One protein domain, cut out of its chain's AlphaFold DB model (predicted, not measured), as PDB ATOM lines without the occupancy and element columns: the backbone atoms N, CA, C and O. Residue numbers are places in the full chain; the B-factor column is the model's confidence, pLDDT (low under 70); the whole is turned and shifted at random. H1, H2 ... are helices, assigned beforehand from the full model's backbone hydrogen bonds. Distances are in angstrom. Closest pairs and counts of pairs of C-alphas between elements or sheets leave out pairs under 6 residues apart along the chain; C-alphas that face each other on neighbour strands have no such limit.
ATOM      1  N   LYS A 279     283.869 170.658 276.697       93.94
ATOM      2  CA  LYS A 279     283.721 170.572 275.232       93.94
ATOM      3  C   LYS A 279     282.971 171.775 274.644       93.94
ATOM      4  O   LYS A 279     283.375 172.283 273.598       93.94
ATOM      5  N   LEU A 280     281.915 172.239 275.311       95.38
ATOM      6  CA  LEU A 280     281.098 173.365 274.849       95.38
ATOM      7  C   LEU A 280     281.891 174.677 274.822       95.38
ATOM      8  O   LEU A 280     281.736 175.451 273.881       95.38
ATOM      9  N   MET A 281     282.773 174.915 275.797       95.56
ATOM     10  CA  MET A 281     283.668 176.076 275.781       95.56
ATOM     11  C   MET A 281     284.624 176.024 274.586       95.56
ATOM     12  O   MET A 281     284.737 177.000 273.846       95.56
ATOM     13  N   ARG A 282     285.269 174.875 274.353       96.81
ATOM     14  CA  ARG A 282     286.158 174.674 273.199       96.81
ATOM     15  C   ARG A 282     285.426 174.943 271.878       96.81
ATOM     16  O   ARG A 282     285.910 175.703 271.044       96.81
ATOM     17  N   GLN A 283     284.215 174.405 271.735       97.25
ATOM     18  CA  GLN A 283     283.349 174.640 270.577       97.25
ATOM     19  C   GLN A 283     282.952 176.115 270.407       97.25
ATOM     20  O   GLN A 283     282.888 176.601 269.276       97.25
ATOM     21  N   ALA A 284     282.713 176.849 271.495       97.50
ATOM     22  CA  ALA A 284     282.415 178.277 271.429       97.50
ATOM     23  C   ALA A 284     283.616 179.081 270.904       97.50
ATOM     24  O   ALA A 284     283.443 179.954 270.055       97.50
ATOM     25  N   PHE A 285     284.841 178.752 271.330       96.56
ATOM     26  CA  PHE A 285     286.054 179.361 270.774       96.56
ATOM     27  C   PHE A 285     286.256 179.021 269.292       96.56
ATOM     28  O   PHE A 285     286.578 179.916 268.513       96.56
ATOM     29  N   ASP A 286     286.007 177.774 268.879       97.00
ATOM     30  CA  ASP A 286     286.087 177.369 267.467       97.00
ATOM     31  C   ASP A 286     285.083 178.128 266.583       97.00
ATOM     32  O   ASP A 286     285.397 178.494 265.445       97.00
ATOM     33  N   TYR A 287     283.888 178.411 267.112       97.69
ATOM     34  CA  TYR A 287     282.900 179.271 266.462       97.69
ATOM     35  C   TYR A 287     283.418 180.706 266.298       97.69
ATOM     36  O   TYR A 287     283.424 181.225 265.181       97.69
ATOM     37  N   VAL A 288     283.925 181.333 267.366       95.50
ATOM     38  CA  VAL A 288     284.451 182.709 267.292       95.50
ATOM     39  C   VAL A 288     285.660 182.804 266.350       95.50
ATOM     40  O   VAL A 288     285.793 183.786 265.618       95.50
ATOM     41  N   GLU A 289     286.512 181.775 266.296       93.56
ATOM     42  CA  GLU A 289     287.615 181.708 265.328       93.56
ATOM     43  C   GLU A 289     287.102 181.668 263.882       93.56
ATOM     44  O   GLU A 289     287.636 182.344 263.005       93.56
ATOM     45  N   THR A 290     286.015 180.938 263.630       95.00
ATOM     46  CA  THR A 290     285.377 180.877 262.305       95.00
ATOM     47  C   THR A 290     284.844 182.243 261.878       95.00
ATOM     48  O   THR A 290     285.087 182.666 260.746       95.00
ATOM     49  N   VAL A 291     284.189 182.965 262.798       94.56
ATOM     50  CA  VAL A 291     283.722 184.347 262.582       94.56
ATOM     51  C   VAL A 291     284.898 185.262 262.244       94.56
ATOM     52  O   VAL A 291     284.831 186.043 261.295       94.56
ATOM     53  N   LYS A 292     286.017 185.143 262.968       91.56
ATOM     54  CA  LYS A 292     287.231 185.905 262.660       91.56
ATOM     55  C   LYS A 292     287.731 185.600 261.249       91.56
ATOM     56  O   LYS A 292     287.929 186.530 260.478       91.56
ATOM     57  N   LEU A 293     287.901 184.328 260.884       91.50
ATOM     58  CA  LEU A 293     288.377 183.939 259.552       91.50
ATOM     59  C   LEU A 293     287.473 184.474 258.430       91.50
ATOM     60  O   LEU A 293     287.992 184.943 257.415       91.50
ATOM     61  N   GLN A 294     286.151 184.460 258.628       92.56
ATOM     62  CA  GLN A 294     285.184 185.050 257.698       92.56
ATOM     63  C   GLN A 294     285.424 186.552 257.517       92.56
ATOM     64  O   GLN A 294     285.507 187.024 256.386       92.56
ATOM     65  N   LEU A 295     285.578 187.298 258.616       90.25
ATOM     66  CA  LEU A 295     285.782 188.750 258.585       90.25
ATOM     67  C   LEU A 295     287.141 189.149 257.992       90.25
ATOM     68  O   LEU A 295     287.227 190.157 257.296       90.25
ATOM     69  N   VAL A 296     288.199 188.370 258.249       87.25
ATOM     70  CA  VAL A 296     289.557 188.672 257.758       87.25
ATOM     71  C   VAL A 296     289.742 188.301 256.294       87.25
ATOM     72  O   VAL A 296     290.346 189.060 255.538       87.25
ATOM     73  N   TYR A 297     289.280 187.114 255.898       88.62
ATOM     74  CA  TYR A 297     289.633 186.519 254.610       88.62
ATOM     75  C   TYR A 297     288.448 186.347 253.651       88.62
ATOM     76  O   TYR A 297     288.664 186.088 252.466       88.62
ATOM     77  N   GLY A 298     287.214 186.498 254.136       90.50
ATOM     78  CA  GLY A 298     285.990 186.290 253.368       90.50
ATOM     79  C   GLY A 298     285.550 184.824 253.283       90.50
ATOM     80  O   GLY A 298     286.329 183.887 253.456       90.50
ATOM     81  N   GLU A 299     284.276 184.624 252.944       92.94
ATOM     82  CA  GLU A 299     283.605 183.311 252.944       92.94
ATOM     83  C   GLU A 299     284.135 182.313 251.908       92.94
ATOM     84  O   GLU A 299     283.922 181.109 252.020       92.94
ATOM     85  N   LYS A 300     284.827 182.802 250.877       93.62
ATOM     86  CA  LYS A 300     285.402 181.954 249.824       93.62
ATOM     87  C   LYS A 300     286.819 181.481 250.153       93.62
ATOM     88  O   LYS A 300     287.391 180.705 249.392       93.62
ATOM     89  N   ASN A 301     287.415 181.954 251.250       94.75
ATOM     90  CA  ASN A 301     288.780 181.597 251.607       94.75
ATOM     91  C   ASN A 301     288.877 180.154 252.128       94.75
ATOM     92  O   ASN A 301     288.055 179.712 252.931       94.75
ATOM     93  N   TYR A 302     289.931 179.440 251.726       94.81
ATOM     94  CA  TYR A 302     290.171 178.053 252.132       94.81
ATOM     95  C   TYR A 302     290.223 177.859 253.657       94.81
ATOM     96  O   TYR A 302     289.679 176.876 254.157       94.81
ATOM     97  N   ALA A 303     290.823 178.790 254.408       91.12
ATOM     98  CA  ALA A 303     290.921 178.691 255.864       91.12
ATOM     99  C   ALA A 303     289.538 178.746 256.533       91.12
ATOM    100  O   ALA A 303     289.235 177.908 257.382       91.12
ATOM    101  N   TYR A 304     288.677 179.672 256.097       94.88
ATOM    102  CA  TYR A 304     287.295 179.758 256.570       94.88
ATOM    103  C   TYR A 304     286.493 178.502 256.204       94.88
ATOM    104  O   TYR A 304     285.867 177.895 257.071       94.88
ATOM    105  N   LEU A 305     286.560 178.061 254.941       96.75
ATOM    106  CA  LEU A 305     285.828 176.879 254.472       96.75
ATOM    107  C   LEU A 305     286.254 175.603 255.212       96.75
ATOM    108  O   LEU A 305     285.408 174.782 255.565       96.75
ATOM    109  N   ARG A 306     287.556 175.437 255.478       96.31
ATOM    110  CA  ARG A 306     288.079 174.324 256.281       96.31
ATOM    111  C   ARG A 306     287.532 174.372 257.705       96.31
ATOM    112  O   ARG A 306     287.066 173.346 258.194       96.31
ATOM    113  N   GLN A 307     287.553 175.540 258.344       95.38
ATOM    114  CA  GLN A 307     287.055 175.691 259.708       95.38
ATOM    115  C   GLN A 307     285.537 175.443 259.793       95.38
ATOM    116  O   GLN A 307     285.099 174.713 260.678       95.38
ATOM    117  N   ARG A 308     284.733 175.939 258.838       96.75
ATOM    118  CA  ARG A 308     283.288 175.634 258.759       96.75
ATOM    119  C   ARG A 308     283.023 174.130 258.655       96.75
ATOM    120  O   ARG A 308     282.237 173.611 259.443       96.75
ATOM    121  N   LYS A 309     283.736 173.412 257.778       97.12
ATOM    122  CA  LYS A 309     283.634 171.941 257.683       97.12
ATOM    123  C   LYS A 309     284.009 171.239 258.992       97.12
ATOM    124  O   LYS A 309     283.394 170.238 259.345       97.12
ATOM    125  N   MET A 310     284.999 171.755 259.725       96.81
ATOM    126  CA  MET A 310     285.346 171.228 261.051       96.81
ATOM    127  C   MET A 310     284.214 171.440 262.064       96.81
ATOM    128  O   MET A 310     283.899 170.514 262.809       96.81
ATOM    129  N   LEU A 311     283.566 172.613 262.070       97.56
ATOM    130  CA  LEU A 311     282.408 172.864 262.935       97.56
ATOM    131  C   LEU A 311     281.236 171.925 262.613       97.56
ATOM    132  O   LEU A 311     280.553 171.455 263.523       97.56
ATOM    133  N   GLU A 312     280.995 171.656 261.330       96.69
ATOM    134  CA  GLU A 312     279.969 170.714 260.875       96.69
ATOM    135  C   GLU A 312     280.264 169.293 261.363       96.69
ATOM    136  O   GLU A 312     279.401 168.675 261.985       96.69
ATOM    137  N   ALA A 313     281.494 168.810 261.159       97.00
ATOM    138  CA  ALA A 313     281.918 167.472 261.569       97.00
ATOM    139  C   ALA A 313     281.874 167.262 263.094       97.00
ATOM    140  O   ALA A 313     281.558 166.168 263.554       97.00
ATOM    141  N   ASP A 314     282.155 168.299 263.889       95.81
ATOM    142  CA  ASP A 314     282.069 168.236 265.356       95.81
ATOM    143  C   ASP A 314     280.645 168.474 265.896       95.81
ATOM    144  O   ASP A 314     280.448 168.548 267.112       95.81
ATOM    145  N   ASN A 315     279.638 168.600 265.020       96.31
ATOM    146  CA  ASN A 315     278.267 168.969 265.390       96.31
ATOM    147  C   ASN A 315     278.239 170.194 266.319       96.31
ATOM    148  O   ASN A 315     277.540 170.213 267.332       96.31
ATOM    149  N   ASN A 316     279.056 171.202 266.001       97.62
ATOM    150  CA  ASN A 316     279.183 172.389 266.829       97.62
ATOM    151  C   ASN A 316     277.843 173.147 266.850       97.62
ATOM    152  O   ASN A 316     277.374 173.582 265.792       97.62
ATOM    153  N   PRO A 317     277.228 173.331 268.027       97.19
ATOM    154  CA  PRO A 317     275.871 173.853 268.132       97.19
ATOM    155  C   PRO A 317     275.786 175.365 267.891       97.19
ATOM    156  O   PRO A 317     274.704 175.895 267.659       97.19
ATOM    157  N   TYR A 318     276.918 176.072 267.924       97.81
ATOM    158  CA  TYR A 318     276.967 177.522 267.737       97.81
ATOM    159  C   TYR A 318     277.193 177.926 266.282       97.81
ATOM    160  O   TYR A 318     277.122 179.110 265.972       97.81
ATOM    161  N   ARG A 319     277.497 176.968 265.394       95.62
ATOM    162  CA  ARG A 319     278.038 177.228 264.048       95.62
ATOM    163  C   ARG A 319     277.190 178.174 263.192       95.62
ATOM    164  O   ARG A 319     277.758 178.845 262.338       95.62
ATOM    165  N   ASP A 320     275.879 178.222 263.428       94.12
ATOM    166  CA  ASP A 320     274.910 179.014 262.658       94.12
ATOM    167  C   ASP A 320     274.332 180.202 263.456       94.12
ATOM    168  O   ASP A 320     273.384 180.847 263.014       94.12
ATOM    169  N   LEU A 321     274.893 180.515 264.633       96.69
ATOM    170  CA  LEU A 321     274.510 181.708 265.388       96.69
ATOM    171  C   LEU A 321     275.034 182.977 264.704       96.69
ATOM    172  O   LEU A 321     276.186 183.035 264.270       96.69
ATOM    173  N   ASP A 322     274.211 184.026 264.691       96.44
ATOM    174  CA  ASP A 322     274.618 185.361 264.250       96.44
ATOM    175  C   ASP A 322     275.542 186.024 265.297       96.44
ATOM    176  O   ASP A 322     275.133 186.199 266.454       96.44
ATOM    177  N   PRO A 323     276.783 186.402 264.939       95.00
ATOM    178  CA  PRO A 323     277.768 186.846 265.919       95.00
ATOM    179  C   PRO A 323     277.428 188.196 266.564       95.00
ATOM    180  O   PRO A 323     277.727 188.390 267.746       95.00
ATOM    181  N   ASP A 324     276.763 189.108 265.846       95.00
ATOM    182  CA  ASP A 324     276.323 190.398 266.395       95.00
ATOM    183  C   ASP A 324     275.200 190.215 267.424       95.00
ATOM    184  O   ASP A 324     275.204 190.844 268.493       95.00
ATOM    185  N   SER A 325     274.274 189.294 267.155       96.69
ATOM    186  CA  SER A 325     273.233 188.880 268.094       96.69
ATOM    187  C   SER A 325     273.832 188.233 269.343       96.69
ATOM    188  O   SER A 325     273.440 188.594 270.457       96.69
ATOM    189  N   VAL A 326     274.823 187.344 269.192       96.19
ATOM    190  CA  VAL A 326     275.533 186.724 270.328       96.19
ATOM    191  C   VAL A 326     276.237 187.787 271.173       96.19
ATOM    192  O   VAL A 326     276.053 187.838 272.392       96.19
ATOM    193  N   ALA A 327     277.002 188.685 270.548       93.88
ATOM    194  CA  ALA A 327     277.707 189.750 271.257       93.88
ATOM    195  C   ALA A 327     276.739 190.689 271.998       93.88
ATOM    196  O   ALA A 327     276.986 191.059 273.151       93.88
ATOM    197  N   SER A 328     275.612 191.026 271.367       94.31
ATOM    198  CA  SER A 328     274.554 191.849 271.962       94.31
ATOM    199  C   SER A 328     273.887 191.161 273.153       94.31
ATOM    200  O   SER A 328     273.689 191.794 274.196       94.31
ATOM    201  N   ALA A 329     273.589 189.864 273.041       94.56
ATOM    202  CA  ALA A 329     273.022 189.067 274.125       94.56
ATOM    203  C   ALA A 329     273.985 188.984 275.320       94.56
ATOM    204  O   ALA A 329     273.601 189.317 276.442       94.56
ATOM    205  N   ILE A 330     275.263 188.667 275.084       93.31
ATOM    206  CA  ILE A 330     276.290 188.623 276.138       93.31
ATOM    207  C   ILE A 330     276.443 189.995 276.814       93.31
ATOM    208  O   ILE A 330     276.524 190.085 278.045       93.31
ATOM    209  N   ALA A 331     276.461 191.085 276.039       90.00
ATOM    210  CA  ALA A 331     276.559 192.440 276.577       90.00
ATOM    211  C   ALA A 331     275.336 192.819 277.427       90.00
ATOM    212  O   ALA A 331     275.490 193.463 278.468       90.00
ATOM    213  N   LYS A 332     274.131 192.410 277.012       89.75
ATOM    214  CA  LYS A 332     272.888 192.613 277.764       89.75
ATOM    215  C   LYS A 332     272.914 191.855 279.091       89.75
ATOM    216  O   LYS A 332     272.647 192.458 280.131       89.75
ATOM    217  N   GLU A 333     273.288 190.578 279.076       89.50
ATOM    218  CA  GLU A 333     273.372 189.741 280.282       89.50
ATOM    219  C   GLU A 333     274.441 190.243 281.260       89.50
ATOM    220  O   GLU A 333     274.179 190.378 282.456       89.50
ATOM    221  N   SER A 334     275.602 190.664 280.749       81.62
ATOM    222  CA  SER A 334     276.689 191.235 281.560       81.62
ATOM    223  C   SER A 334     276.274 192.498 282.334       81.62
ATOM    224  O   SER A 334     276.880 192.824 283.356       81.62
ATOM    225  N   ARG A 335     275.245 193.222 281.868       82.00
ATOM    226  CA  ARG A 335     274.726 194.447 282.507       82.00
ATOM    227  C   ARG A 335     273.652 194.183 283.566       82.00
ATOM    228  O   ARG A 335     273.327 195.104 284.317       82.00
ATOM    229  N   LYS A 336     273.095 192.969 283.659       79.31
ATOM    230  CA  LYS A 336     272.046 192.659 284.646       79.31
ATOM    231  C   LYS A 336     272.556 192.814 286.078       79.31
ATOM    232  O   LYS A 336     273.737 192.624 286.350       79.31
ATOM    233  N   LYS A 337     271.676 193.170 287.015       66.19
ATOM    234  CA  LYS A 337     272.026 193.307 288.443       66.19
ATOM    235  C   LYS A 337     271.838 192.019 289.246       66.19
ATOM    236  O   LYS A 337     272.382 191.923 290.332       66.19
ATOM    237  N   THR A 338     271.113 191.032 288.744       63.41
ATOM    238  CA  THR A 338     270.906 189.730 289.397       63.41
ATOM    239  C   THR A 338     270.771 188.666 288.312       63.41
ATOM    240  O   THR A 338     270.390 188.996 287.186       63.41
ATOM    241  N   GLY A 339     271.145 187.419 288.621       67.69
ATOM    242  CA  GLY A 339     271.040 186.294 287.681       67.69
ATOM    243  C   GLY A 339     271.813 186.505 286.376       67.69
ATOM    244  O   GLY A 339     271.290 186.223 285.301       67.69
ATOM    245  N   ARG A 340     273.024 187.081 286.456       78.25
ATOM    246  CA  ARG A 340     273.892 187.228 285.279       78.25
ATOM    247  C   ARG A 340     274.263 185.842 284.776       78.25
ATOM    248  O   ARG A 340     274.763 185.041 285.558       78.25
ATOM    249  N   LYS A 341     274.076 185.622 283.482       84.75
ATOM    250  CA  LYS A 341     274.558 184.421 282.812       84.75
ATOM    251  C   LYS A 341     275.996 184.599 282.364       84.75
ATOM    252  O   LYS A 341     276.398 185.692 281.944       84.75
ATOM    253  N   TYR A 342     276.764 183.524 282.447       86.75
ATOM    254  CA  TYR A 342     278.094 183.493 281.859       86.75
ATOM    255  C   TYR A 342     278.000 183.501 280.323       86.75
ATOM    256  O   TYR A 342     277.025 182.998 279.770       86.75
ATOM    257  N   PRO A 343     278.993 184.052 279.601       92.00
ATOM    258  CA  PRO A 343     278.994 184.086 278.137       92.00
ATOM    259  C   PRO A 343     278.670 182.745 277.463       92.00
ATOM    260  O   PRO A 343     277.861 182.724 276.538       92.00
ATOM    261  N   LEU A 344     279.224 181.634 277.959       94.25
ATOM    262  CA  LEU A 344     278.910 180.302 277.441       94.25
ATOM    263  C   LEU A 344     277.440 179.913 277.665       94.25
ATOM    264  O   LEU A 344     276.818 179.363 276.765       94.25
ATOM    265  N   GLU A 345     276.857 180.228 278.826       92.56
ATOM    266  CA  GLU A 345     275.435 179.966 279.098       92.56
ATOM    267  C   GLU A 345     274.524 180.749 278.149       92.56
ATOM    268  O   GLU A 345     273.545 180.204 277.651       92.56
ATOM    269  N   VAL A 346     274.870 182.004 277.840       94.00
ATOM    270  CA  VAL A 346     274.123 182.806 276.857       94.00
ATOM    271  C   VAL A 346     274.152 182.144 275.482       94.00
ATOM    272  O   VAL A 346     273.120 182.044 274.824       94.00
ATOM    273  N   MET A 347     275.318 181.656 275.054       96.38
ATOM    274  CA  MET A 347     275.442 180.933 273.787       96.38
ATOM    275  C   MET A 347     274.674 179.605 273.807       96.38
ATOM    276  O   MET A 347     274.013 179.283 272.822       96.38
ATOM    277  N   ASN A 348     274.699 178.867 274.921       95.50
ATOM    278  CA  ASN A 348     273.927 177.632 275.100       95.50
ATOM    279  C   ASN A 348     272.419 177.873 274.991       95.50
ATOM    280  O   ASN A 348     271.722 177.073 274.367       95.50
ATOM    281  N   ASP A 349     271.909 178.956 275.582       93.62
ATOM    282  CA  ASP A 349     270.500 179.339 275.466       93.62
ATOM    283  C   ASP A 349     270.133 179.658 274.013       93.62
ATOM    284  O   ASP A 349     269.124 179.174 273.507       93.62
ATOM    285  N   MET A 350     270.968 180.452 273.331       94.88
ATOM    286  CA  MET A 350     270.744 180.844 271.936       94.88
ATOM    287  C   MET A 350     270.796 179.654 270.978       94.88
ATOM    288  O   MET A 350     270.027 179.604 270.024       94.88
ATOM    289  N   ALA A 351     271.668 178.684 271.250       94.44
ATOM    290  CA  ALA A 351     271.756 177.435 270.502       94.44
ATOM    291  C   ALA A 351     270.672 176.408 270.895       94.44
ATOM    292  O   ALA A 351     270.638 175.312 270.342       94.44
ATOM    293  N   GLY A 352     269.797 176.723 271.860       90.38
ATOM    294  CA  GLY A 352     268.726 175.829 272.316       90.38
ATOM    295  C   GLY A 352     269.192 174.635 273.161       90.38
ATOM    296  O   GLY A 352     268.404 173.730 273.423       90.38
ATOM    297  N   ILE A 353     270.447 174.624 273.619       84.94
ATOM    298  CA  ILE A 353     271.040 173.534 274.415       84.94
ATOM    299  C   ILE A 353     270.783 173.728 275.912       84.94
ATOM    300  O   ILE A 353     270.682 172.751 276.655       84.94
ATOM    301  N   GLY A 354     270.648 174.982 276.367       60.16
ATOM    302  CA  GLY A 354     270.456 175.320 277.785       60.16
ATOM    303  C   GLY A 354     269.264 174.600 278.430       60.16
ATOM    304  O   GLY A 354     269.330 174.202 279.591       60.16
ATOM    305  N   ASN A 355     268.216 174.321 277.647       51.22
ATOM    306  CA  ASN A 355     267.036 173.589 278.109       51.22
ATOM    307  C   ASN A 355     267.289 172.085 278.312       51.22
ATOM    308  O   ASN A 355     266.648 171.487 279.165       51.22
ATOM    309  N   VAL A 356     268.221 171.461 277.584       47.91
ATOM    310  CA  VAL A 356     268.474 170.009 277.671       47.91
ATOM    311  C   VAL A 356     269.271 169.657 278.930       47.91
ATOM    312  O   VAL A 356     268.957 168.680 279.605       47.91
ATOM    313  N   ILE A 357     270.259 170.482 279.293       45.84
ATOM    314  CA  ILE A 357     271.080 170.272 280.497       45.84
ATOM    315  C   ILE A 357     270.263 170.553 281.765       45.84
ATOM    316  O   ILE A 357     270.319 169.767 282.707       45.84
ATOM    317  N   GLN A 358     269.449 171.618 281.777       41.84
ATOM    318  CA  GLN A 358     268.567 171.912 282.912       41.84
ATOM    319  C   GLN A 358     267.499 170.823 283.096       41.84
ATOM    320  O   GLN A 358     267.276 170.386 284.219       41.84
ATOM    321  N   LEU A 359     266.902 170.317 282.007       43.06
ATOM    322  CA  LEU A 359     265.953 169.200 282.074       43.06
ATOM    323  C   LEU A 359     266.592 167.917 282.626       43.06
ATOM    324  O   LEU A 359     265.931 167.198 283.370       43.06
TER     325      LEU A 359
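This is residues 279 to 359 of the 404 residues of an uncharacterized protein of Micavibrio sp (UniProt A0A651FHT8). The longest helix, H1, runs from the middle of an elongated body toward one end, where H2 folds back beside it as a helical hairpin, and a crossed pair, H3 and H4, lies toward the other end. H4 joins the two ends by standing across H1 near residues 280 to 284, and H5 is a short last piece that meets H4 at a corner. The printed part has 81 residues with five named helices, in the order H1, H2, H3, H4, H5, and no named strand; the class is all helix. It is only just compact, close to loose, with a radius of gyration of the C-alphas of 13.6 A, and it spans 43 by 26 by 16 A.

Start with H1, residues 279 to 297, the longest helix. H2, residues 302 to 313, touches it at a shallow tilt of 26 degrees, opposite ways, and the two form a hairpin; look at Leu 293 and Tyr 304, their closest C-alphas, 5.2 A apart. At the other end of H1, residues 280 to 284 alone touch H4, residues 343 to 350, about perpendicular at 86 degrees; the closest C-alphas are those of Met 281 and Leu 344, 6.6 A apart. H4 is the hub, touching three other helices. H3, residues 323 to 334, touches H4 at a steep tilt of 62 degrees, opposite ways, with the C-alphas of Ile 330 and Pro 343 closest at 5.6 A. H3 and H1 are close but not clearly touching: their closest C-alphas, those of Val 291 and Pro 323, are 7.3 A apart. H5, residues 354 to 359, touches H4 only at the corner, and only just, with 3 pairs of C-alphas within 8 A; Asn 348 and Gly 354 have the closest C-alphas, 5.0 A apart. H2 is apart from H3, H4 and H5. In H1, H2, H3, H4 and H5 every O i to N i+4 pair is within hydrogen-bond range.

Find C-alpha 279 at (283.721, 170.572, 275.232); from there H1 runs 26.7 A to C-alpha 297 at (289.633, 186.519, 254.610). H2 measures 16.4 A from C-alpha 302 to C-alpha 313, and H3 16.3 A from C-alpha 323 to C-alpha 334. H4 runs from C-alpha 343 to C-alpha 350, and H5 ends at C-alpha 359 at (265.953, 169.200, 282.074).

The two C-alphas farthest apart are those of Tyr 302 and Thr 338, at 43.5 A. The printed part has no cut. The links from H1 to H2 and from H4 to H5 are tight, those from H2 to H3 and from H3 to H4 are short, and no link is long. The mean pLDDT of the printed part is 89.0; look for values under 70 at residues 337 to 339 and 354 to 359, where H5 has a mean of 48.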